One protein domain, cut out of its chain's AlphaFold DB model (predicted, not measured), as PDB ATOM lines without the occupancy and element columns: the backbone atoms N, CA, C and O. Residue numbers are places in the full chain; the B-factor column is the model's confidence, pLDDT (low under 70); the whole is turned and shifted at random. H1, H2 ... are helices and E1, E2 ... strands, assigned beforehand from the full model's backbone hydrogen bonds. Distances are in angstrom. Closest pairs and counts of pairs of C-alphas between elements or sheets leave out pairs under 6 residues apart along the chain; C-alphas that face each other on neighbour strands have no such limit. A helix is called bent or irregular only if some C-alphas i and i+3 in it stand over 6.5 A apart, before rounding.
ATOM      1  N   VAL A 317     -47.327 -42.950 -31.974       91.31
ATOM      2  CA  VAL A 317     -48.334 -43.464 -31.045       91.31
ATOM      3  C   VAL A 317     -49.050 -42.270 -30.420       91.31
ATOM      4  O   VAL A 317     -48.423 -41.393 -29.830       91.31
ATOM      5  N   ARG A 318     -50.374 -42.218 -30.576       91.50
ATOM      6  CA  ARG A 318     -51.198 -41.143 -30.007       91.50
ATOM      7  C   ARG A 318     -51.515 -41.409 -28.545       91.50
ATOM      8  O   ARG A 318     -52.128 -42.435 -28.238       91.50
ATOM      9  N   VAL A 319     -51.181 -40.460 -27.684       88.94
ATOM     10  CA  VAL A 319     -51.429 -40.529 -26.240       88.94
ATOM     11  C   VAL A 319     -52.310 -39.366 -25.779       88.94
ATOM     12  O   VAL A 319     -52.379 -38.319 -26.430       88.94
ATOM     13  N   ASN A 320     -53.035 -39.572 -24.677       84.12
ATOM     14  CA  ASN A 320     -53.879 -38.550 -24.052       84.12
ATOM     15  C   ASN A 320     -53.086 -37.768 -22.980       84.12
ATOM     16  O   ASN A 320     -51.885 -37.968 -22.822       84.12
ATOM     17  N   SER A 321     -53.747 -36.880 -22.234       73.06
ATOM     18  CA  SER A 321     -53.098 -36.047 -21.211       73.06
ATOM     19  C   SER A 321     -52.527 -36.820 -20.014       73.06
ATOM     20  O   SER A 321     -51.596 -36.321 -19.394       73.06
ATOM     21  N   TYR A 322     -53.029 -38.023 -19.703       79.12
ATOM     22  CA  TYR A 322     -52.487 -38.866 -18.621       79.12
ATOM     23  C   TYR A 322     -51.087 -39.395 -18.934       79.12
ATOM     24  O   TYR A 322     -50.390 -39.862 -18.043       79.12
ATOM     25  N   PHE A 323     -50.651 -39.293 -20.190       87.44
ATOM     26  CA  PHE A 323     -49.298 -39.637 -20.601       87.44
ATOM     27  C   PHE A 323     -48.229 -39.043 -19.687       87.44
ATOM     28  O   PHE A 323     -47.309 -39.757 -19.307       87.44
ATOM     29  N   PHE A 324     -48.339 -37.761 -19.330       83.94
ATOM     30  CA  PHE A 324     -47.297 -37.093 -18.554       83.94
ATOM     31  C   PHE A 324     -47.173 -37.677 -17.146       83.94
ATOM     32  O   PHE A 324     -46.074 -38.071 -16.761       83.94
ATOM     33  N   SER A 325     -48.292 -37.811 -16.426       76.44
ATOM     34  CA  SER A 325     -48.298 -38.381 -15.076       76.44
ATOM     35  C   SER A 325     -47.865 -39.839 -15.068       76.44
ATOM     36  O   SER A 325     -47.000 -40.208 -14.281       76.44
ATOM     37  N   LEU A 326     -48.377 -40.650 -15.997       81.75
ATOM     38  CA  LEU A 326     -47.978 -42.051 -16.116       81.75
ATOM     39  C   LEU A 326     -46.495 -42.190 -16.463       81.75
ATOM     40  O   LEU A 326     -45.823 -43.073 -15.947       81.75
ATOM     41  N   THR A 327     -45.962 -41.327 -17.326       83.44
ATOM     42  CA  THR A 327     -44.542 -41.371 -17.699       83.44
ATOM     43  C   THR A 327     -43.643 -41.050 -16.507       83.44
ATOM     44  O   THR A 327     -42.623 -41.713 -16.344       83.44
ATOM     45  N   ARG A 328     -44.044 -40.094 -15.657       76.75
ATOM     46  CA  ARG A 328     -43.355 -39.769 -14.400       76.75
ATOM     47  C   ARG A 328     -43.460 -40.889 -13.369       76.75
ATOM     48  O   ARG A 328     -42.452 -41.307 -12.821       76.75
ATOM     49  N   GLU A 329     -44.653 -41.436 -13.156       75.50
ATOM     50  CA  GLU A 329     -44.869 -42.576 -12.254       75.50
ATOM     51  C   GLU A 329     -44.033 -43.801 -12.667       75.50
ATOM     52  O   GLU A 329     -43.542 -44.555 -11.830       75.50
ATOM     53  N   ARG A 330     -43.831 -43.982 -13.977       82.75
ATOM     54  CA  ARG A 330     -43.109 -45.115 -14.575       82.75
ATOM     55  C   ARG A 330     -41.639 -44.812 -14.861       82.75
ATOM     56  O   ARG A 330     -41.017 -45.559 -15.617       82.75
ATOM     57  N   GLU A 331     -41.075 -43.742 -14.305       82.38
ATOM     58  CA  GLU A 331     -39.714 -43.285 -14.621       82.38
ATOM     59  C   GLU A 331     -38.660 -44.386 -14.406       82.38
ATOM     60  O   GLU A 331     -37.835 -44.627 -15.285       82.38
ATOM     61  N   GLU A 332     -38.770 -45.163 -13.325       82.12
ATOM     62  CA  GLU A 332     -37.899 -46.318 -13.056       82.12
ATOM     63  C   GLU A 332     -38.007 -47.427 -14.118       82.12
ATOM     64  O   GLU A 332     -37.013 -48.062 -14.474       82.12
ATOM     65  N   LEU A 333     -39.201 -47.672 -14.667       86.00
ATOM     66  CA  LEU A 333     -39.382 -48.651 -15.745       86.00
ATOM     67  C   LEU A 333     -38.791 -48.140 -17.061       86.00
ATOM     68  O   LEU A 333     -38.182 -48.914 -17.801       86.00
ATOM     69  N   TRP A 334     -38.920 -46.840 -17.336       88.50
ATOM     70  CA  TRP A 334     -38.252 -46.205 -18.470       88.50
ATOM     71  C   TRP A 334     -36.735 -46.271 -18.335       88.50
ATOM     72  O   TRP A 334     -36.067 -46.631 -19.302       88.50
ATOM     73  N   LYS A 335     -36.189 -46.014 -17.142       85.12
ATOM     74  CA  LYS A 335     -34.763 -46.190 -16.859       85.12
ATOM     75  C   LYS A 335     -34.301 -47.603 -17.203       85.12
ATOM     76  O   LYS A 335     -33.390 -47.769 -18.008       85.12
ATOM     77  N   ARG A 336     -34.977 -48.618 -16.649       87.44
ATOM     78  CA  ARG A 336     -34.678 -50.039 -16.910       87.44
ATOM     79  C   ARG A 336     -34.726 -50.360 -18.397       87.44
ATOM     80  O   ARG A 336     -33.859 -51.069 -18.891       87.44
ATOM     81  N   TYR A 337     -35.719 -49.828 -19.104       89.62
ATOM     82  CA  TYR A 337     -35.833 -49.989 -20.546       89.62
ATOM     83  C   TYR A 337     -34.611 -49.428 -21.285       89.62
ATOM     84  O   TYR A 337     -34.029 -50.120 -22.118       89.62
ATOM     85  N   PHE A 338     -34.198 -48.195 -20.985       86.75
ATOM     86  CA  PHE A 338     -33.035 -47.586 -21.632       86.75
ATOM     87  C   PHE A 338     -31.729 -48.313 -21.283       86.75
ATOM     88  O   PHE A 338     -30.939 -48.573 -22.193       86.75
ATOM     89  N   ASP A 339     -31.544 -48.719 -20.023       84.06
ATOM     90  CA  ASP A 339     -30.410 -49.545 -19.582       84.06
ATOM     91  C   ASP A 339     -30.368 -50.877 -20.361       84.06
ATOM     92  O   ASP A 339     -29.342 -51.240 -20.937       84.06
ATOM     93  N   ALA A 340     -31.509 -51.560 -20.487       86.31
ATOM     94  CA  ALA A 340     -31.619 -52.827 -21.206       86.31
ATOM     95  C   ALA A 340     -31.364 -52.695 -22.717       86.31
ATOM     96  O   ALA A 340     -30.771 -53.584 -23.329       86.31
ATOM     97  N   VAL A 341     -31.796 -51.593 -23.344       83.94
ATOM     98  CA  VAL A 341     -31.484 -51.319 -24.759       83.94
ATOM     99  C   VAL A 341     -29.984 -51.094 -24.950       83.94
ATOM    100  O   VAL A 341     -29.435 -51.566 -25.946       83.94
ATOM    101  N   MET A 342     -29.320 -50.422 -24.005       78.50
ATOM    102  CA  MET A 342     -27.869 -50.230 -24.037       78.50
ATOM    103  C   MET A 342     -27.113 -51.554 -23.898       78.50
ATOM    104  O   MET A 342     -26.230 -51.844 -24.703       78.50
ATOM    105  N   GLU A 343     -27.489 -52.384 -22.926       78.19
ATOM    106  CA  GLU A 343     -26.887 -53.707 -22.706       78.19
ATOM    107  C   GLU A 343     -27.110 -54.667 -23.886       78.19
ATOM    108  O   GLU A 343     -26.277 -55.531 -24.163       78.19
ATOM    109  N   ALA A 344     -28.212 -54.508 -24.626       72.56
ATOM    110  CA  ALA A 344     -28.522 -55.316 -25.802       72.56
ATOM    111  C   ALA A 344     -27.641 -55.013 -27.036       72.56
ATOM    112  O   ALA A 344     -27.812 -55.674 -28.062       72.56
ATOM    113  N   GLY A 345     -26.687 -54.076 -26.943       59.56
ATOM    114  CA  GLY A 345     -25.666 -53.842 -27.970       59.56
ATOM    115  C   GLY A 345     -26.053 -52.835 -29.053       59.56
ATOM    116  O   GLY A 345     -25.609 -52.966 -30.193       59.56
ATOM    117  N   VAL A 346     -26.871 -51.827 -28.728       57.56
ATOM    118  CA  VAL A 346     -26.920 -50.605 -29.548       57.56
ATOM    119  C   VAL A 346     -25.610 -49.855 -29.277       57.56
ATOM    120  O   VAL A 346     -25.369 -49.498 -28.129       57.56
ATOM    121  N   ASP A 347     -24.752 -49.730 -30.301       48.34
ATOM    122  CA  ASP A 347     -23.371 -49.202 -30.262       48.34
ATOM    123  C   ASP A 347     -23.110 -48.195 -29.121       48.34
ATOM    124  O   ASP A 347     -23.850 -47.230 -28.951       48.34
ATOM    125  N   GLU A 348     -22.013 -48.344 -28.367       42.38
ATOM    126  CA  GLU A 348     -21.650 -47.429 -27.260       42.38
ATOM    127  C   GLU A 348     -21.530 -45.953 -27.703       42.38
ATOM    128  O   GLU A 348     -21.742 -45.044 -26.898       42.38
ATOM    129  N   HIS A 349     -21.275 -45.703 -28.994       44.31
ATOM    130  CA  HIS A 349     -21.269 -44.367 -29.615       44.31
ATOM    131  C   HIS A 349     -22.676 -43.801 -29.921       44.31
ATOM    132  O   HIS A 349     -22.799 -42.653 -30.349       44.31
ATOM    133  N   ASP A 350     -23.737 -44.575 -29.684       53.91
ATOM    134  CA  ASP A 350     -25.146 -44.233 -29.915       53.91
ATOM    135  C   ASP A 350     -25.891 -43.884 -28.610       53.91
ATOM    136  O   ASP A 350     -27.068 -43.517 -28.657       53.91
ATOM    137  N   ARG A 351     -25.219 -43.893 -27.440       53.34
ATOM    138  CA  ARG A 351     -25.782 -43.377 -26.168       53.34
ATOM    139  C   ARG A 351     -26.346 -41.964 -26.344       53.34
ATOM    140  O   ARG A 351     -27.461 -41.674 -25.920       53.34
ATOM    141  N   GLU A 352     -25.628 -41.091 -27.051       53.06
ATOM    142  CA  GLU A 352     -26.068 -39.722 -27.368       53.06
ATOM    143  C   GLU A 352     -27.267 -39.656 -28.328       53.06
ATOM    144  O   GLU A 352     -27.900 -38.609 -28.469       53.06
ATOM    145  N   ARG A 353     -27.638 -40.763 -28.977       60.44
ATOM    146  CA  ARG A 353     -28.786 -40.873 -29.895       60.44
ATOM    147  C   ARG A 353     -29.908 -41.766 -29.365       60.44
ATOM    148  O   ARG A 353     -30.985 -41.765 -29.963       60.44
ATOM    149  N   LEU A 354     -29.704 -42.435 -28.229       75.88
ATOM    150  CA  LEU A 354     -30.691 -43.302 -27.600       75.88
ATOM    151  C   LEU A 354     -31.972 -42.533 -27.232       75.88
ATOM    152  O   LEU A 354     -32.001 -41.694 -26.333       75.88
ATOM    153  N   ALA A 355     -33.046 -42.855 -27.946       84.44
ATOM    154  CA  ALA A 355     -34.405 -42.364 -27.748       84.44
ATOM    155  C   ALA A 355     -35.391 -43.499 -28.029       84.44
ATOM    156  O   ALA A 355     -34.997 -44.498 -28.635       84.44
ATOM    157  N   THR A 356     -36.664 -43.364 -27.652       90.38
ATOM    158  CA  THR A 356     -37.687 -44.366 -27.989       90.38
ATOM    159  C   THR A 356     -37.778 -44.620 -29.496       90.38
ATOM    160  O   THR A 356     -37.664 -43.711 -30.321       90.38
ATOM    161  N   LEU A 357     -37.999 -45.877 -29.875       88.69
ATOM    162  CA  LEU A 357     -38.198 -46.341 -31.237       88.69
ATOM    163  C   LEU A 357     -39.502 -45.815 -31.824       88.69
ATOM    164  O   LEU A 357     -39.516 -45.507 -33.014       88.69
ATOM    165  N   CYS A 358     -40.575 -45.677 -31.047       89.12
ATOM    166  CA  CYS A 358     -41.783 -44.993 -31.489       89.12
ATOM    167  C   CYS A 358     -41.729 -43.494 -31.174       89.12
ATOM    168  O   CYS A 358     -41.366 -43.080 -30.069       89.12
ATOM    169  N   ALA A 359     -42.143 -42.685 -32.151       90.88
ATOM    170  CA  ALA A 359     -42.539 -41.312 -31.885       90.88
ATOM    171  C   ALA A 359     -43.862 -41.312 -31.107       90.88
ATOM    172  O   ALA A 359     -44.720 -42.175 -31.311       90.88
ATOM    173  N   ILE A 360     -44.037 -40.334 -30.234       93.81
ATOM    174  CA  ILE A 360     -45.209 -40.139 -29.389       93.81
ATOM    175  C   ILE A 360     -45.819 -38.807 -29.783       93.81
ATOM    176  O   ILE A 360     -45.149 -37.777 -29.760       93.81
ATOM    177  N   GLN A 361     -47.093 -38.837 -30.156       92.94
ATOM    178  CA  GLN A 361     -47.874 -37.641 -30.425       92.94
ATOM    179  C   GLN A 361     -48.818 -37.420 -29.253       92.94
ATOM    180  O   GLN A 361     -49.785 -38.168 -29.069       92.94
ATOM    181  N   VAL A 362     -48.546 -36.377 -28.480       89.12
ATOM    182  CA  VAL A 362     -49.477 -35.915 -27.457       89.12
ATOM    183  C   VAL A 362     -50.479 -35.011 -28.152       89.12
ATOM    184  O   VAL A 362     -50.101 -34.043 -28.812       89.12
ATOM    185  N   GLN A 363     -51.763 -35.345 -28.030       80.94
ATOM    186  CA  GLN A 363     -52.815 -34.653 -28.775       80.94
ATOM    187  C   GLN A 363     -52.828 -33.142 -28.486       80.94
ATOM    188  O   GLN A 363     -53.009 -32.338 -29.394       80.94
ATOM    189  N   TYR A 364     -52.597 -32.768 -27.225       81.88
ATOM    190  CA  TYR A 364     -52.638 -31.398 -26.732       81.88
ATOM    191  C   TYR A 364     -51.689 -31.254 -25.534       81.88
ATOM    192  O   TYR A 364     -51.556 -32.198 -24.752       81.88
ATOM    193  N   GLY A 365     -51.113 -30.069 -25.330       85.00
ATOM    194  CA  GLY A 365     -50.374 -29.710 -24.115       85.00
ATOM    195  C   GLY A 365     -49.894 -28.259 -24.143       85.00
ATOM    196  O   GLY A 365     -49.943 -27.604 -25.188       85.00
ATOM    197  N   PHE A 366     -49.446 -27.738 -23.004       85.81
ATOM    198  CA  PHE A 366     -48.857 -26.404 -22.917       85.81
ATOM    199  C   PHE A 366     -47.341 -26.494 -22.962       85.81
ATOM    200  O   PHE A 366     -46.736 -27.191 -22.152       85.81
ATOM    201  N   LEU A 367     -46.740 -25.774 -23.906       86.19
ATOM    202  CA  LEU A 367     -45.315 -25.483 -23.906       86.19
ATOM    203  C   LEU A 367     -45.094 -24.203 -23.097       86.19
ATOM    204  O   LEU A 367     -45.616 -23.147 -23.470       86.19
ATOM    205  N   ALA A 368     -44.335 -24.295 -22.010       82.69
ATOM    206  CA  ALA A 368     -44.069 -23.191 -21.090       82.69
ATOM    207  C   ALA A 368     -42.595 -23.186 -20.656       82.69
ATOM    208  O   ALA A 368     -41.978 -24.255 -20.600       82.69
ATOM    209  N   PRO A 369     -42.005 -22.024 -20.321       79.19
ATOM    210  CA  PRO A 369     -40.741 -21.978 -19.606       79.19
ATOM    211  C   PRO A 369     -40.838 -22.746 -18.285       79.19
ATOM    212  O   PRO A 369     -41.778 -22.547 -17.514       79.19
ATOM    213  N   GLN A 370     -39.847 -23.590 -18.000       73.25
ATOM    214  CA  GLN A 370     -39.865 -24.501 -16.846       73.25
ATOM    215  C   GLN A 370     -40.035 -23.770 -15.504       73.25
ATOM    216  O   GLN A 370     -40.743 -24.246 -14.623       73.25
ATOM    217  N   HIS A 371     -39.455 -22.574 -15.356       70.56
ATOM    218  CA  HIS A 371     -39.512 -21.787 -14.116       70.56
ATOM    219  C   HIS A 371     -40.925 -21.326 -13.717       70.56
ATOM    220  O   HIS A 371     -41.152 -20.983 -12.554       70.56
ATOM    221  N   LEU A 372     -41.869 -21.290 -14.664       72.38
ATOM    222  CA  LEU A 372     -43.266 -20.979 -14.367       72.38
ATOM    223  C   LEU A 372     -44.011 -22.166 -13.748       72.38
ATOM    224  O   LEU A 372     -45.087 -21.975 -13.188       72.38
ATOM    225  N   VAL A 373     -43.441 -23.370 -13.834       68.19
ATOM    226  CA  VAL A 373     -44.116 -24.613 -13.465       68.19
ATOM    227  C   VAL A 373     -43.382 -25.356 -12.361       68.19
ATOM    228  O   VAL A 373     -43.934 -25.477 -11.280       68.19
ATOM    229  N   ALA A 374     -42.133 -25.771 -12.590       60.78
ATOM    230  CA  ALA A 374     -41.352 -26.544 -11.618       60.78
ATOM    231  C   ALA A 374     -40.865 -25.708 -10.413       60.78
ATOM    232  O   ALA A 374     -40.355 -26.239  -9.426       60.78
ATOM    233  N   GLY A 375     -40.975 -24.378 -10.508       64.00
ATOM    234  CA  GLY A 375     -40.657 -23.446  -9.432       64.00
ATOM    235  C   GLY A 375     -39.252 -23.575  -8.835       64.00
ATOM    236  O   GLY A 375     -38.299 -23.988  -9.494       64.00
ATOM    237  N   LEU A 376     -39.116 -23.142  -7.579       61.81
ATOM    238  CA  LEU A 376     -37.855 -23.087  -6.832       61.81
ATOM    239  C   LEU A 376     -37.356 -24.440  -6.341       61.81
ATOM    240  O   LEU A 376     -36.163 -24.549  -6.084       61.81
ATOM    241  N   LEU A 377     -38.220 -25.442  -6.175       54.28
ATOM    242  CA  LEU A 377     -37.811 -26.727  -5.593       54.28
ATOM    243  C   LEU A 377     -36.821 -27.482  -6.470       54.28
ATOM    244  O   LEU A 377     -35.873 -28.051  -5.941       54.28
ATOM    245  N   PRO A 421     -42.895 -23.458  -5.160       66.25
ATOM    246  CA  PRO A 421     -43.289 -22.114  -5.548       66.25
ATOM    247  C   PRO A 421     -42.617 -21.641  -6.838       66.25
ATOM    248  O   PRO A 421     -41.390 -21.607  -6.943       66.25
ATOM    249  N   SER A 422     -43.430 -21.196  -7.799       72.81
ATOM    250  CA  SER A 422     -42.957 -20.522  -9.014       72.81
ATOM    251  C   SER A 422     -42.285 -19.185  -8.693       72.81
ATOM    252  O   SER A 422     -42.644 -18.515  -7.722       72.81
ATOM    253  N   ILE A 423     -41.311 -18.769  -9.510       73.88
ATOM    254  CA  ILE A 423     -40.622 -17.481  -9.336       73.88
ATOM    255  C   ILE A 423     -41.141 -16.476 -10.364       73.88
ATOM    256  O   ILE A 423     -41.006 -16.716 -11.566       73.88
ATOM    257  N   PRO A 424     -41.662 -15.312  -9.943       76.25
ATOM    258  CA  PRO A 424     -41.996 -14.245 -10.865       76.25
ATOM    259  C   PRO A 424     -40.701 -13.604 -11.366       76.25
ATOM    260  O   PRO A 424     -39.959 -12.964 -10.610       76.25
ATOM    261  N   ILE A 425     -40.453 -13.770 -12.662       76.00
ATOM    262  CA  ILE A 425     -39.299 -13.198 -13.348       76.00
ATOM    263  C   ILE A 425     -39.621 -11.777 -13.811       76.00
ATOM    264  O   ILE A 425     -40.624 -11.528 -14.488       76.00
ATOM    265  N   CYS A 426     -38.745 -10.839 -13.467       79.75
ATOM    266  CA  CYS A 426     -38.782  -9.467 -13.966       79.75
ATOM    267  C   CYS A 426     -37.682  -9.214 -15.004       79.75
ATOM    268  O   CYS A 426     -36.923 -10.106 -15.369       79.75
ATOM    269  N   THR A 427     -37.575  -7.976 -15.479       78.31
ATOM    270  CA  THR A 427     -36.581  -7.570 -16.484       78.31
ATOM    271  C   THR A 427     -35.176  -7.272 -15.931       78.31
ATOM    272  O   THR A 427     -34.335  -6.767 -16.677       78.31
ATOM    273  N   CYS A 428     -34.879  -7.570 -14.654       74.81
ATOM    274  CA  CYS A 428     -33.518  -7.409 -14.116       74.81
ATOM    275  C   CYS A 428     -32.492  -8.243 -14.905       74.81
ATOM    276  O   CYS A 428     -32.799  -9.336 -15.379       74.81
ATOM    277  N   SER A 429     -31.250  -7.756 -14.985       68.50
ATOM    278  CA  SER A 429     -30.145  -8.420 -15.697       68.50
ATOM    279  C   SER A 429     -29.873  -9.841 -15.213       68.50
ATOM    280  O   SER A 429     -29.568 -10.696 -16.036       68.50
ATOM    281  N   GLN A 430     -30.062 -10.105 -13.917       65.50
ATOM    282  CA  GLN A 430     -29.897 -11.438 -13.338       65.50
ATOM    283  C   GLN A 430     -30.786 -12.495 -14.000       65.50
ATOM    284  O   GLN A 430     -30.423 -13.657 -13.976       65.50
ATOM    285  N   TRP A 431     -31.902 -12.107 -14.632       68.06
ATOM    286  CA  TRP A 431     -32.813 -13.024 -15.320       68.06
ATOM    287  C   TRP A 431     -32.546 -13.173 -16.825       68.06
ATOM    288  O   TRP A 431     -33.398 -13.700 -17.542       68.06
ATOM    289  N   ARG A 432     -31.417 -12.670 -17.341       61.09
ATOM    290  CA  ARG A 432     -31.023 -12.834 -18.752       61.09
ATOM    291  C   ARG A 432     -30.378 -14.213 -18.955       61.09
ATOM    292  O   ARG A 432     -29.571 -14.634 -18.139       61.09
ATOM    293  N   GLY A 433     -30.714 -14.909 -20.045       55.12
ATOM    294  CA  GLY A 433     -30.203 -16.261 -20.326       55.12
ATOM    295  C   GLY A 433     -31.091 -17.083 -21.266       55.12
ATOM    296  O   GLY A 433     -32.136 -16.597 -21.710       55.12
ATOM    297  N   VAL A 434     -30.654 -18.311 -21.571       51.62
ATOM    298  CA  VAL A 434     -31.410 -19.328 -22.333       51.62
ATOM    299  C   VAL A 434     -32.383 -20.034 -21.387       51.62
ATOM    300  O   VAL A 434     -31.972 -20.462 -20.313       51.62
ATOM    301  N   TYR A 435     -33.657 -20.165 -21.773       60.59
ATOM    302  CA  TYR A 435     -34.668 -20.805 -20.926       60.59
ATOM    303  C   TYR A 435     -34.836 -22.282 -21.241       60.59
ATOM    304  O   TYR A 435     -34.914 -22.710 -22.392       60.59
ATOM    305  N   ALA A 436     -34.959 -23.016 -20.150       70.38
ATOM    306  CA  ALA A 436     -35.554 -24.324 -20.047       70.38
ATOM    307  C   ALA A 436     -37.044 -24.293 -20.425       70.38
ATOM    308  O   ALA A 436     -37.763 -23.359 -20.045       70.38
ATOM    309  N   PHE A 437     -37.519 -25.322 -21.122       77.69
ATOM    310  CA  PHE A 437     -38.925 -25.469 -21.485       77.69
ATOM    311  C   PHE A 437     -39.433 -26.841 -21.082       77.69
ATOM    312  O   PHE A 437     -38.720 -27.844 -21.122       77.69
ATOM    313  N   GLN A 438     -40.720 -26.879 -20.794       82.38
ATOM    314  CA  GLN A 438     -41.441 -28.100 -20.515       82.38
ATOM    315  C   GLN A 438     -42.745 -28.145 -21.290       82.38
ATOM    316  O   GLN A 438     -43.306 -27.113 -21.672       82.38
ATOM    317  N   TYR A 439     -43.233 -29.361 -21.482       86.56
ATOM    318  CA  TYR A 439     -44.473 -29.638 -22.169       86.56
ATOM    319  C   TYR A 439     -45.378 -30.499 -21.297       86.56
ATOM    320  O   TYR A 439     -44.959 -31.548 -20.809       86.56
ATOM    321  N   GLY A 440     -46.610 -30.041 -21.078       85.06
ATOM    322  CA  GLY A 440     -47.590 -30.763 -20.274       85.06
ATOM    323  C   GLY A 440     -48.710 -29.881 -19.743       85.06
ATOM    324  O   GLY A 440     -49.158 -28.955 -20.423       85.06
ATOM    325  N   TYR A 441     -49.184 -30.191 -18.539       76.69
ATOM    326  CA  TYR A 441     -50.339 -29.563 -17.904       76.69
ATOM    327  C   TYR A 441     -50.064 -29.276 -16.432       76.69
ATOM    328  O   TYR A 441     -49.614 -30.161 -15.732       76.69
ATOM    329  N   GLY A 442     -50.405 -28.088 -15.935       73.06
ATOM    330  CA  GLY A 442     -50.249 -27.766 -14.519       73.06
ATOM    331  C   GLY A 442     -48.798 -27.793 -14.040       73.06
ATOM    332  O   GLY A 442     -48.032 -26.910 -14.407       73.06
ATOM    333  N   ASP A 443     -48.483 -28.783 -13.206       70.38
ATOM    334  CA  ASP A 443     -47.259 -28.949 -12.415       70.38
ATOM    335  C   ASP A 443     -46.213 -29.893 -13.062       70.38
ATOM    336  O   ASP A 443     -46.384 -30.425 -14.166       70.38
ATOM    337  N   GLU A 444     -45.087 -30.086 -12.377       69.38
ATOM    338  CA  GLU A 444     -43.973 -30.959 -12.765       69.38
ATOM    339  C   GLU A 444     -44.338 -32.450 -12.855       69.38
ATOM    340  O   GLU A 444     -43.745 -33.170 -13.664       69.38
ATOM    341  N   ASN A 445     -45.342 -32.906 -12.096       70.19
ATOM    342  CA  ASN A 445     -45.825 -34.291 -12.143       70.19
ATOM    343  C   ASN A 445     -46.636 -34.568 -13.412       70.19
ATOM    344  O   ASN A 445     -46.773 -35.710 -13.840       70.19
ATOM    345  N   ASN A 446     -47.169 -33.519 -14.033       75.12
ATOM    346  CA  ASN A 446     -48.015 -33.588 -15.217       75.12
ATOM    347  C   ASN A 446     -47.347 -32.952 -16.446       75.12
ATOM    348  O   ASN A 446     -48.016 -32.566 -17.413       75.12
ATOM    349  N   SER A 447     -46.016 -32.860 -16.439       80.62
ATOM    350  CA  SER A 447     -45.227 -32.343 -17.552       80.62
ATOM    351  C   SER A 447     -43.857 -33.014 -17.670       80.62
ATOM    352  O   SER A 447     -43.339 -33.615 -16.727       80.62
ATOM    353  N   LEU A 448     -43.274 -32.923 -18.867       81.69
ATOM    354  CA  LEU A 448     -41.926 -33.400 -19.164       81.69
ATOM    355  C   LEU A 448     -41.054 -32.241 -19.656       81.69
ATOM    356  O   LEU A 448     -41.534 -31.415 -20.444       81.69
ATOM    357  N   PRO A 449     -39.772 -32.177 -19.258       80.88
ATOM    358  CA  PRO A 449     -38.827 -31.267 -19.889       80.88
ATOM    359  C   PRO A 449     -38.676 -31.604 -21.378       80.88
ATOM    360  O   PRO A 449     -38.706 -32.777 -21.769       80.88
ATOM    361  N   VAL A 450     -38.507 -30.577 -22.214       80.00
ATOM    362  CA  VAL A 450     -38.347 -30.748 -23.666       80.00
ATOM    363  C   VAL A 450     -36.956 -30.370 -24.146       80.00
ATOM    364  O   VAL A 450     -36.373 -29.393 -23.678       80.00
ATOM    365  N   ILE A 451     -36.452 -31.120 -25.127       77.00
ATOM    366  CA  ILE A 451     -35.168 -30.857 -25.785       77.00
ATOM    367  C   ILE A 451     -35.329 -30.823 -27.304       77.00
ATOM    368  O   ILE A 451     -36.124 -31.566 -27.872       77.00
ATOM    369  N   ASP A 452     -34.539 -29.990 -27.973       74.44
ATOM    370  CA  ASP A 452     -34.545 -29.823 -29.428       74.44
ATOM    371  C   ASP A 452     -33.145 -30.044 -30.014       74.44
ATOM    372  O   ASP A 452     -32.322 -29.134 -30.069       74.44
ATOM    373  N   LEU A 453     -32.871 -31.272 -30.451       66.38
ATOM    374  CA  LEU A 453     -31.578 -31.706 -30.990       66.38
ATOM    375  C   LEU A 453     -31.381 -31.364 -32.481       66.38
ATOM    376  O   LEU A 453     -30.720 -32.133 -33.172       66.38
ATOM    377  N   GLY A 454     -31.951 -30.257 -32.982       58.28
ATOM    378  CA  GLY A 454     -31.993 -29.906 -34.412       58.28
ATOM    379  C   GLY A 454     -30.687 -30.092 -35.212       58.28
ATOM    380  O   GLY A 454     -29.591 -30.131 -34.661       58.28
ATOM    381  N   ASP A 455     -30.800 -30.149 -36.546       51.22
ATOM    382  CA  ASP A 455     -29.801 -30.639 -37.525       51.22
ATOM    383  C   ASP A 455     -28.457 -29.864 -37.636       51.22
ATOM    384  O   ASP A 455     -27.743 -29.965 -38.636       51.22
ATOM    385  N   GLY A 456     -28.088 -29.040 -36.652       48.47
ATOM    386  CA  GLY A 456     -26.809 -28.323 -36.612       48.47
ATOM    387  C   GLY A 456     -26.744 -27.033 -37.439       48.47
ATOM    388  O   GLY A 456     -25.691 -26.402 -37.493       48.47
ATOM    389  N   ARG A 457     -27.848 -26.580 -38.050       43.66
ATOM    390  CA  ARG A 457     -27.950 -25.254 -38.700       43.66
ATOM    391  C   ARG A 457     -28.501 -24.209 -37.726       43.66
ATOM    392  O   ARG A 457     -29.596 -23.691 -37.915       43.66
ATOM    393  N   GLY A 464     -34.246 -24.754 -32.872       66.25
ATOM    394  CA  GLY A 464     -34.824 -24.480 -34.193       66.25
ATOM    395  C   GLY A 464     -36.286 -24.909 -34.379       66.25
ATOM    396  O   GLY A 464     -37.054 -24.179 -35.001       66.25
ATOM    397  N   LEU A 465     -36.692 -26.057 -33.832       72.50
ATOM    398  CA  LEU A 465     -38.078 -26.534 -33.864       72.50
ATOM    399  C   LEU A 465     -38.956 -25.787 -32.857       72.50
ATOM    400  O   LEU A 465     -40.131 -25.550 -33.130       72.50
ATOM    401  N   LEU A 466     -38.409 -25.395 -31.706       75.38
ATOM    402  CA  LEU A 466     -39.156 -24.668 -30.671       75.38
ATOM    403  C   LEU A 466     -39.244 -23.154 -30.928       75.38
ATOM    404  O   LEU A 466     -40.174 -22.508 -30.436       75.38
ATOM    405  N   ASP A 467     -38.307 -22.567 -31.675       73.12
ATOM    406  CA  ASP A 467     -38.196 -21.120 -31.912       73.12
ATOM    407  C   ASP A 467     -39.479 -20.489 -32.483       73.12
ATOM    408  O   ASP A 467     -39.934 -19.494 -31.911       73.12
ATOM    409  N   PRO A 468     -40.173 -21.074 -33.485       75.56
ATOM    410  CA  PRO A 468     -41.417 -20.506 -34.012       75.56
ATOM    411  C   PRO A 468     -42.503 -20.277 -32.950       75.56
ATOM    412  O   PRO A 468     -43.359 -19.406 -33.106       75.56
ATOM    413  N   VAL A 469     -42.483 -21.057 -31.866       77.31
ATOM    414  CA  VAL A 469     -43.421 -20.928 -30.746       77.31
ATOM    415  C   VAL A 469     -42.833 -20.033 -29.651       77.31
ATOM    416  O   VAL A 469     -43.498 -19.100 -29.195       77.31
ATOM    417  N   THR A 470     -41.586 -20.287 -29.251       76.62
ATOM    418  CA  THR A 470     -40.941 -19.680 -28.075       76.62
ATOM    419  C   THR A 470     -40.444 -18.248 -28.302       76.62
ATOM    420  O   THR A 470     -40.485 -17.449 -27.368       76.62
ATOM    421  N   ALA A 471     -40.097 -17.859 -29.537       74.12
ATOM    422  CA  ALA A 471     -39.676 -16.495 -29.892       74.12
ATOM    423  C   ALA A 471     -40.703 -15.416 -29.513       74.12
ATOM    424  O   ALA A 471     -40.359 -14.256 -29.288       74.12
ATOM    425  N   THR A 472     -41.980 -15.796 -29.469       72.44
ATOM    426  CA  THR A 472     -43.093 -14.875 -29.215       72.44
ATOM    427  C   THR A 472     -43.413 -14.691 -27.734       72.44
ATOM    428  O   THR A 472     -44.205 -13.814 -27.405       72.44
ATOM    429  N   PHE A 473     -42.823 -15.479 -26.826       76.00
ATOM    430  CA  PHE A 473     -43.195 -15.461 -25.405       76.00
ATOM    431  C   PHE A 473     -42.931 -14.091 -24.783       76.00
ATOM    432  O   PHE A 473     -43.835 -13.478 -24.225       76.00
ATOM    433  N   ASP A 474     -41.721 -13.566 -24.953       66.56
ATOM    434  CA  ASP A 474     -41.346 -12.273 -24.379       66.56
ATOM    435  C   ASP A 474     -42.006 -11.103 -25.108       66.56
ATOM    436  O   ASP A 474     -42.526 -10.189 -24.473       66.56
ATOM    437  N   ALA A 475     -42.020 -11.148 -26.444       67.69
ATOM    438  CA  ALA A 475     -42.587 -10.088 -27.274       67.69
ATOM    439  C   ALA A 475     -44.099  -9.916 -27.054       67.69
ATOM    440  O   ALA A 475     -44.613  -8.802 -27.127       67.69
ATOM    441  N   GLU A 476     -44.815 -11.006 -26.765       72.19
ATOM    442  CA  GLU A 476     -46.254 -10.990 -26.496       72.19
ATOM    443  C   GLU A 476     -46.595 -10.972 -24.995       72.19
ATOM    444  O   GLU A 476     -47.779 -10.991 -24.652       72.19
ATOM    445  N   GLY A 477     -45.594 -10.967 -24.102       69.69
ATOM    446  CA  GLY A 477     -45.783 -10.987 -22.648       69.69
ATOM    447  C   GLY A 477     -46.456 -12.260 -22.127       69.69
ATOM    448  O   GLY A 477     -47.261 -12.195 -21.198       69.69
ATOM    449  N   ARG A 478     -46.178 -13.421 -22.731       74.38
ATOM    450  CA  ARG A 478     -46.846 -14.691 -22.422       74.38
ATOM    451  C   ARG A 478     -45.924 -15.814 -22.010       74.38
ATOM    452  O   ARG A 478     -44.922 -16.086 -22.655       74.38
ATOM    453  N   GLY A 479     -46.360 -16.501 -20.959       76.44
ATOM    454  CA  GLY A 479     -45.620 -17.580 -20.325       76.44
ATOM    455  C   GLY A 479     -45.915 -18.976 -20.871       76.44
ATOM    456  O   GLY A 479     -45.218 -19.899 -20.493       76.44
ATOM    457  N   ALA A 480     -46.922 -19.189 -21.724       82.19
ATOM    458  CA  ALA A 480     -47.118 -20.502 -22.346       82.19
ATOM    459  C   ALA A 480     -47.910 -20.450 -23.652       82.19
ATOM    460  O   ALA A 480     -48.627 -19.484 -23.936       82.19
ATOM    461  N   LYS A 481     -47.816 -21.529 -24.437       82.50
ATOM    462  CA  LYS A 481     -48.602 -21.737 -25.659       82.50
ATOM    463  C   LYS A 481     -49.180 -23.137 -25.719       82.50
ATOM    464  O   LYS A 481     -48.516 -24.116 -25.400       82.50
ATOM    465  N   TRP A 482     -50.416 -23.217 -26.197       83.19
ATOM    466  CA  TRP A 482     -51.090 -24.480 -26.445       83.19
ATOM    467  C   TRP A 482     -50.646 -25.070 -27.789       83.19
ATOM    468  O   TRP A 482     -50.831 -24.445 -28.841       83.19
ATOM    469  N   VAL A 483     -50.033 -26.252 -27.749       85.88
ATOM    470  CA  VAL A 483     -49.422 -26.904 -28.913       85.88
ATOM    471  C   VAL A 483     -49.729 -28.401 -28.951       85.88
ATOM    472  O   VAL A 483     -49.941 -29.046 -27.920       85.88
ATOM    473  N   GLN A 484     -49.721 -28.959 -30.158       89.31
ATOM    474  CA  GLN A 484     -49.582 -30.394 -30.384       89.31
ATOM    475  C   GLN A 484     -48.102 -30.670 -30.608       89.31
ATOM    476  O   GLN A 484     -47.458 -29.967 -31.389       89.31
ATOM    477  N   MET A 485     -47.562 -31.681 -29.938       90.31
ATOM    478  CA  MET A 485     -46.151 -32.018 -30.062       90.31
ATOM    479  C   MET A 485     -45.984 -33.495 -30.383       90.31
ATOM    480  O   MET A 485     -46.638 -34.355 -29.783       90.31
ATOM    481  N   THR A 486     -45.095 -33.770 -31.332       91.69
ATOM    482  CA  THR A 486     -44.607 -35.117 -31.616       91.69
ATOM    483  C   THR A 486     -43.134 -35.180 -31.253       91.69
ATOM    484  O   THR A 486     -42.363 -34.276 -31.585       91.69
ATOM    485  N   GLY A 487     -42.745 -36.232 -30.548       90.62
ATOM    486  CA  GLY A 487     -41.379 -36.390 -30.083       90.62
ATOM    487  C   GLY A 487     -41.072 -37.798 -29.606       90.62
ATOM    488  O   GLY A 487     -41.929 -38.677 -29.643       90.62
ATOM    489  N   ARG A 488     -39.847 -38.014 -29.142       90.38
ATOM    490  CA  ARG A 488     -39.389 -39.289 -28.574       90.38
ATOM    491  C   ARG A 488     -38.968 -39.097 -27.135       90.38
ATOM    492  O   ARG A 488     -38.434 -38.045 -26.787       90.38
ATOM    493  N   LEU A 489     -39.183 -40.113 -26.312       89.56
ATOM    494  CA  LEU A 489     -38.675 -40.097 -24.947       89.56
ATOM    495  C   LEU A 489     -37.194 -40.455 -24.944       89.56
ATOM    496  O   LEU A 489     -36.732 -41.235 -25.782       89.56
ATOM    497  N   ARG A 490     -36.461 -39.894 -23.990       83.88
ATOM    498  CA  ARG A 490     -35.048 -40.179 -23.742       83.88
ATOM    499  C   ARG A 490     -34.802 -40.276 -22.247       83.88
ATOM    500  O   ARG A 490     -35.443 -39.557 -21.485       83.88
ATOM    501  N   TRP A 491     -33.850 -41.116 -21.860       78.50
ATOM    502  CA  TRP A 491     -33.191 -41.002 -20.564       78.50
ATOM    503  C   TRP A 491     -32.110 -39.926 -20.675       78.50
ATOM    504  O   TRP A 491     -31.495 -39.807 -21.738       78.50
ATOM    505  N   GLY A 492     -31.879 -39.127 -19.637       65.62
ATOM    506  CA  GLY A 492     -30.814 -38.135 -19.689       65.62
ATOM    507  C   GLY A 492     -30.805 -37.099 -18.575       65.62
ATOM    508  O   GLY A 492     -31.825 -36.885 -17.927       65.62
ATOM    509  N   PRO A 493     -29.679 -36.383 -18.422       53.09
ATOM    510  CA  PRO A 493     -28.879 -35.980 -19.575       53.09
ATOM    511  C   PRO A 493     -27.362 -35.979 -19.341       53.09
ATOM    512  O   PRO A 493     -26.694 -34.943 -19.346       53.09
ATOM    513  N   TRP A 494     -26.782 -37.170 -19.293       50.09
ATOM    514  CA  TRP A 494     -25.343 -37.334 -19.499       50.09
ATOM    515  C   TRP A 494     -24.846 -36.699 -20.815       50.09
ATOM    516  O   TRP A 494     -23.699 -36.286 -20.896       50.09
ATOM    517  N   LEU A 495     -25.707 -36.564 -21.835       44.56
ATOM    518  CA  LEU A 495     -25.364 -36.006 -23.153       44.56
ATOM    519  C   LEU A 495     -25.060 -34.495 -23.152       44.56
ATOM    520  O   LEU A 495     -24.563 -33.978 -24.148       44.56
ATOM    521  N   LEU A 496     -25.389 -33.780 -22.069       48.38
ATOM    522  CA  LEU A 496     -24.990 -32.378 -21.885       48.38
ATOM    523  C   LEU A 496     -23.760 -32.202 -20.995       48.38
ATOM    524  O   LEU A 496     -23.392 -31.061 -20.711       48.38
ATOM    525  N   ARG A 497     -23.137 -33.299 -20.559       48.06
ATOM    526  CA  ARG A 497     -21.854 -33.262 -19.854       48.06
ATOM    527  C   ARG A 497     -20.749 -32.922 -20.850       48.06
ATOM    528  O   ARG A 497     -20.799 -33.332 -22.012       48.06
ATOM    529  N   PRO A 533     -29.063 -30.661 -17.876       39.06
ATOM    530  CA  PRO A 533     -28.978 -31.369 -16.560       39.06
ATOM    531  C   PRO A 533     -30.047 -30.925 -15.564       39.06
ATOM    532  O   PRO A 533     -29.827 -30.070 -14.720       39.06
ATOM    533  N   ALA A 534     -31.273 -31.406 -15.789       39.50
ATOM    534  CA  ALA A 534     -32.520 -30.749 -15.373       39.50
ATOM    535  C   ALA A 534     -32.550 -29.248 -15.756       39.50
ATOM    536  O   ALA A 534     -33.023 -28.383 -15.034       39.50
ATOM    537  N   GLN A 535     -31.980 -28.931 -16.919       47.03
ATOM    538  CA  GLN A 535     -31.973 -27.614 -17.575       47.03
ATOM    539  C   GLN A 535     -31.341 -26.454 -16.753       47.03
ATOM    540  O   GLN A 535     -31.646 -25.294 -17.005       47.03
ATOM    541  N   ALA A 536     -30.428 -26.781 -15.821       38.38
ATOM    542  CA  ALA A 536     -29.188 -26.111 -15.352       38.38
ATOM    543  C   ALA A 536     -29.049 -24.576 -15.175       38.38
ATOM    544  O   ALA A 536     -27.968 -24.104 -14.827       38.38
ATOM    545  N   SER A 537     -30.077 -23.757 -15.331       37.03
ATOM    546  CA  SER A 537     -29.990 -22.340 -14.986       37.03
ATOM    547  C   SER A 537     -31.366 -21.841 -14.611       37.03
ATOM    548  O   SER A 537     -32.082 -21.285 -15.440       37.03
ATOM    549  N   LEU A 538     -31.738 -21.954 -13.336       36.84
ATOM    550  CA  LEU A 538     -32.524 -20.840 -12.837       36.84
ATOM    551  C   LEU A 538     -31.650 -19.591 -13.014       36.84
ATOM    552  O   LEU A 538     -32.060 -18.726 -13.760       36.84
ATOM    553  N   PHE A 539     -30.396 -19.546 -12.549       44.22
ATOM    554  CA  PHE A 539     -29.538 -18.358 -12.705       44.22
ATOM    555  C   PHE A 539     -28.060 -18.738 -12.636       44.22
ATOM    556  O   PHE A 539     -27.718 -19.392 -11.655       44.22
ATOM    557  N   ASP A 549     -26.770 -34.301 -10.621       41.91
ATOM    558  CA  ASP A 549     -26.563 -35.673 -11.111       41.91
ATOM    559  C   ASP A 549     -27.891 -36.455 -11.216       41.91
ATOM    560  O   ASP A 549     -27.939 -37.655 -10.954       41.91
ATOM    561  N   SER A 550     -29.006 -35.799 -11.554       48.56
ATOM    562  CA  SER A 550     -30.295 -36.482 -11.718       48.56
ATOM    563  C   SER A 550     -30.601 -36.670 -13.202       48.56
ATOM    564  O   SER A 550     -31.211 -35.805 -13.840       48.56
ATOM    565  N   ASP A 551     -30.146 -37.789 -13.765       60.31
ATOM    566  CA  ASP A 551     -30.696 -38.274 -15.029       60.31
ATOM    567  C   ASP A 551     -32.184 -38.609 -14.826       60.31
ATOM    568  O   ASP A 551     -32.562 -39.177 -13.802       60.31
ATOM    569  N   GLY A 552     -33.023 -38.260 -15.796       72.38
ATOM    570  CA  GLY A 552     -34.456 -38.528 -15.781       72.38
ATOM    571  C   GLY A 552     -35.044 -38.552 -17.186       72.38
ATOM    572  O   GLY A 552     -34.330 -38.501 -18.195       72.38
ATOM    573  N   ILE A 553     -36.368 -38.651 -17.268       79.94
ATOM    574  CA  ILE A 553     -37.064 -38.749 -18.551       79.94
ATOM    575  C   ILE A 553     -37.292 -37.381 -19.220       79.94
ATOM    576  O   ILE A 553     -37.774 -36.423 -18.616       79.94
ATOM    577  N   LEU A 554     -36.967 -37.289 -20.512       81.50
ATOM    578  CA  LEU A 554     -37.052 -36.069 -21.326       81.50
ATOM    579  C   LEU A 554     -37.807 -36.342 -22.628       81.50
ATOM    580  O   LEU A 554     -37.753 -37.453 -23.158       81.50
ATOM    581  N   MET A 555     -38.452 -35.318 -23.198       86.31
ATOM    582  CA  MET A 555     -39.071 -35.407 -24.523       86.31
ATOM    583  C   MET A 555     -38.244 -34.659 -25.576       86.31
ATOM    584  O   MET A 555     -38.187 -33.431 -25.596       86.31
ATOM    585  N   GLN A 556     -37.624 -35.406 -26.489       85.06
ATOM    586  CA  GLN A 556     -36.996 -34.861 -27.688       85.06
ATOM    587  C   GLN A 556     -38.067 -34.472 -28.702       85.06
ATOM    588  O   GLN A 556     -38.823 -35.324 -29.164       85.06
ATOM    589  N   VAL A 557     -38.096 -33.200 -29.078       86.31
ATOM    590  CA  VAL A 557     -39.046 -32.645 -30.042       86.31
ATOM    591  C   VAL A 557     -38.645 -33.044 -31.461       86.31
ATOM    592  O   VAL A 557     -37.492 -32.888 -31.854       86.31
ATOM    593  N   GLU A 558     -39.611 -33.544 -32.232       86.44
ATOM    594  CA  GLU A 558     -39.478 -33.777 -33.678       86.44
ATOM    595  C   GLU A 558     -40.364 -32.811 -34.467       86.44
ATOM    596  O   GLU A 558     -39.937 -32.238 -35.466       86.44
ATOM    597  N   THR A 559     -41.602 -32.604 -34.009       87.44
ATOM    598  CA  THR A 559     -42.509 -31.604 -34.573       87.44
ATOM    599  C   THR A 559     -43.290 -30.900 -33.476       87.44
ATOM    600  O   THR A 559     -43.678 -31.496 -32.468       87.44
ATOM    601  N   VAL A 560     -43.560 -29.617 -33.695       86.25
ATOM    602  CA  VAL A 560     -44.451 -28.822 -32.858       86.25
ATOM    603  C   VAL A 560     -45.393 -28.036 -33.757       86.25
ATOM    604  O   VAL A 560     -44.973 -27.322 -34.666       86.25
ATOM    605  N   GLU A 561     -46.686 -28.190 -33.514       83.38
ATOM    606  CA  GLU A 561     -47.733 -27.511 -34.263       83.38
ATOM    607  C   GLU A 561     -48.514 -26.607 -33.316       83.38
ATOM    608  O   GLU A 561     -49.080 -27.040 -32.305       83.38
ATOM    609  N   ARG A 562     -48.557 -25.316 -33.652       74.12
ATOM    610  CA  ARG A 562     -49.373 -24.348 -32.928       74.12
ATOM    611  C   ARG A 562     -50.840 -24.608 -33.256       74.12
ATOM    612  O   ARG A 562     -51.265 -24.445 -34.394       74.12
ATOM    613  N   LEU A 563     -51.615 -24.968 -32.240       67.44
ATOM    614  CA  LEU A 563     -53.022 -25.330 -32.415       67.44
ATOM    615  C   LEU A 563     -53.977 -24.142 -32.363       67.44
ATOM    616  O   LEU A 563     -55.136 -24.257 -32.750       67.44
ATOM    617  N   SER A 564     -53.512 -23.003 -31.852       65.12
ATOM    618  CA  SER A 564     -54.349 -21.825 -31.697       65.12
ATOM    619  C   SER A 564     -53.567 -20.530 -31.864       65.12
ATOM    620  O   SER A 564     -52.474 -20.353 -31.315       65.12
ATOM    621  N   ASN A 565     -54.174 -19.584 -32.578       59.66
ATOM    622  CA  ASN A 565     -53.743 -18.188 -32.597       59.66
ATOM    623  C   ASN A 565     -54.183 -17.430 -31.337       59.66
ATOM    624  O   ASN A 565     -53.761 -16.292 -31.156       59.66
ATOM    625  N   ASP A 566     -54.995 -18.052 -30.473       54.66
ATOM    626  CA  ASP A 566     -55.616 -17.398 -29.325       54.66
ATOM    627  C   ASP A 566     -54.582 -16.703 -28.436       54.66
ATOM    628  O   ASP A 566     -53.459 -17.168 -28.186       54.66
ATOM    629  N   HIS A 567     -54.968 -15.512 -27.992       51.06
ATOM    630  CA  HIS A 567     -54.066 -14.546 -27.399       51.06
ATOM    631  C   HIS A 567     -53.842 -14.762 -25.892       51.06
ATOM    632  O   HIS A 567     -53.405 -13.871 -25.169       51.06
ATOM    633  N   ARG A 568     -54.087 -15.980 -25.422       59.47
ATOM    634  CA  ARG A 568     -54.193 -16.304 -24.008       59.47
ATOM    635  C   ARG A 568     -52.989 -17.126 -23.552       59.47
ATOM    636  O   ARG A 568     -52.281 -17.708 -24.369       59.47
ATOM    637  N   VAL A 569     -52.821 -17.148 -22.238       60.81
ATOM    638  CA  VAL A 569     -52.065 -18.097 -21.412       60.81
ATOM    639  C   VAL A 569     -50.771 -17.563 -20.783       60.81
ATOM    640  O   VAL A 569     -49.671 -17.585 -21.333       60.81
ATOM    641  N   TYR A 570     -50.966 -17.107 -19.549       70.56
ATOM    642  CA  TYR A 570     -50.042 -17.276 -18.436       70.56
ATOM    643  C   TYR A 570     -50.306 -18.664 -17.842       70.56
ATOM    644  O   TYR A 570     -51.469 -19.044 -17.705       70.56
TER     645      TYR A 570
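AT A GLANCE: This is residues 317 to 377, 421 to 457, 464 to 497, 533 to 539 and 549 to 570 of the 764 residues of a protein of Burkholderiales bacterium 70-64 (UniProt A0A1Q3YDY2). A small closed barrel of five strands, E2, E3, E4, E6 and E5 round the ring, the long strands E2, E5 and E6 each bent, makes the core, with H1 and H2 packed on its outside and E1 added beside E2. H2 and H3 reach toward one end of the longest axis, and the loop of residues 421 to 436, with no named element, reaches toward the other. The 161 printed residues, under half of them in named elements, run E1 H1 H2 H3 E2 E3 E4 H4 H5 E5 E6, a mixed class with a mixed sheet. The whole is compact, with a radius of gyration of the C-alphas of 15.9 A and spans of 48 by 35 by 33 A.

IN THESE COORDINATES: E1, residues 317 to 319, begins at C-alpha 317 (-48.334, -43.464, -31.045). H1 is residues 323 to 329, H2 residues 331 to 343, 18.4 A long, and H3 residues 348 to 353, irregular, with C-alphas 349 and 352 7.0 A apart. E2, residues 360 to 369, 21.1 A, bends by 94 degrees at residue 363. E3 is residues 437 to 440 and E4 residues 447 to 451; H4 is residues 467 to 470 and H5 residues 472 to 475. E5, residues 481 to 492, 24.9 A, bends by 86 degrees at 484. E6, residues 552 to 562, 26.8 A, bends by 71 degrees at 558 and ends at C-alpha 562 (-49.373, -24.348, -32.928).

HOW THE PARTS SIT: E1 and E2 are parallel, N 361 to O 317 2.9 A, and with H1, H2 and H3 between them form a strand-helix-strand unit, two parallel neighbours joined through helices. Antiparallel pairs are E2 and E3, N 366 to O 440 2.9 A; the hairpin E3 and E4, N 439 to O 448 2.9 A; E6 and E5, N 490 to O 554 2.9 A; and E5 and E2, N 483 to O 365 2.9 A. E4 and E6 are parallel, N 555 to O 449 2.9 A. H1 is on the barrel, outside it, at a height of 8.2 A; its closest C-alphas to E4 are Phe 324 and Ser 447, 5.3 A. H2, outside at 9.5 A, comes closest to E5 at Lys 335 and Trp 491, 6.6 A between C-alphas. H3 is on the barrel, near E5. H4 is outside at 7.2 A, over none of the strands; H5 is only just not on the barrel, with 4 pairs of C-alphas within 10 A. Every O i to N i+4 pair is within hydrogen-bond range in H1 and H2; H3 has 0 of 2, with 1 of 3 O i to N i+3 pairs, and H4 and H5 are too short.

THE WHOLE: The farthest C-alphas, Ala 344 and Cys 428, are 49.6 A apart. Cuts fall after residues 377, 457, 497 and 539, with C-alpha gaps of 7.2, 8.3, 8.1 and 17.6 A. Of the links printed whole, none is long. Mean pLDDT of the printed part is 72.4; 55 residues are under 70, among them 345 to 353, 492 to 497 and 533 to 539.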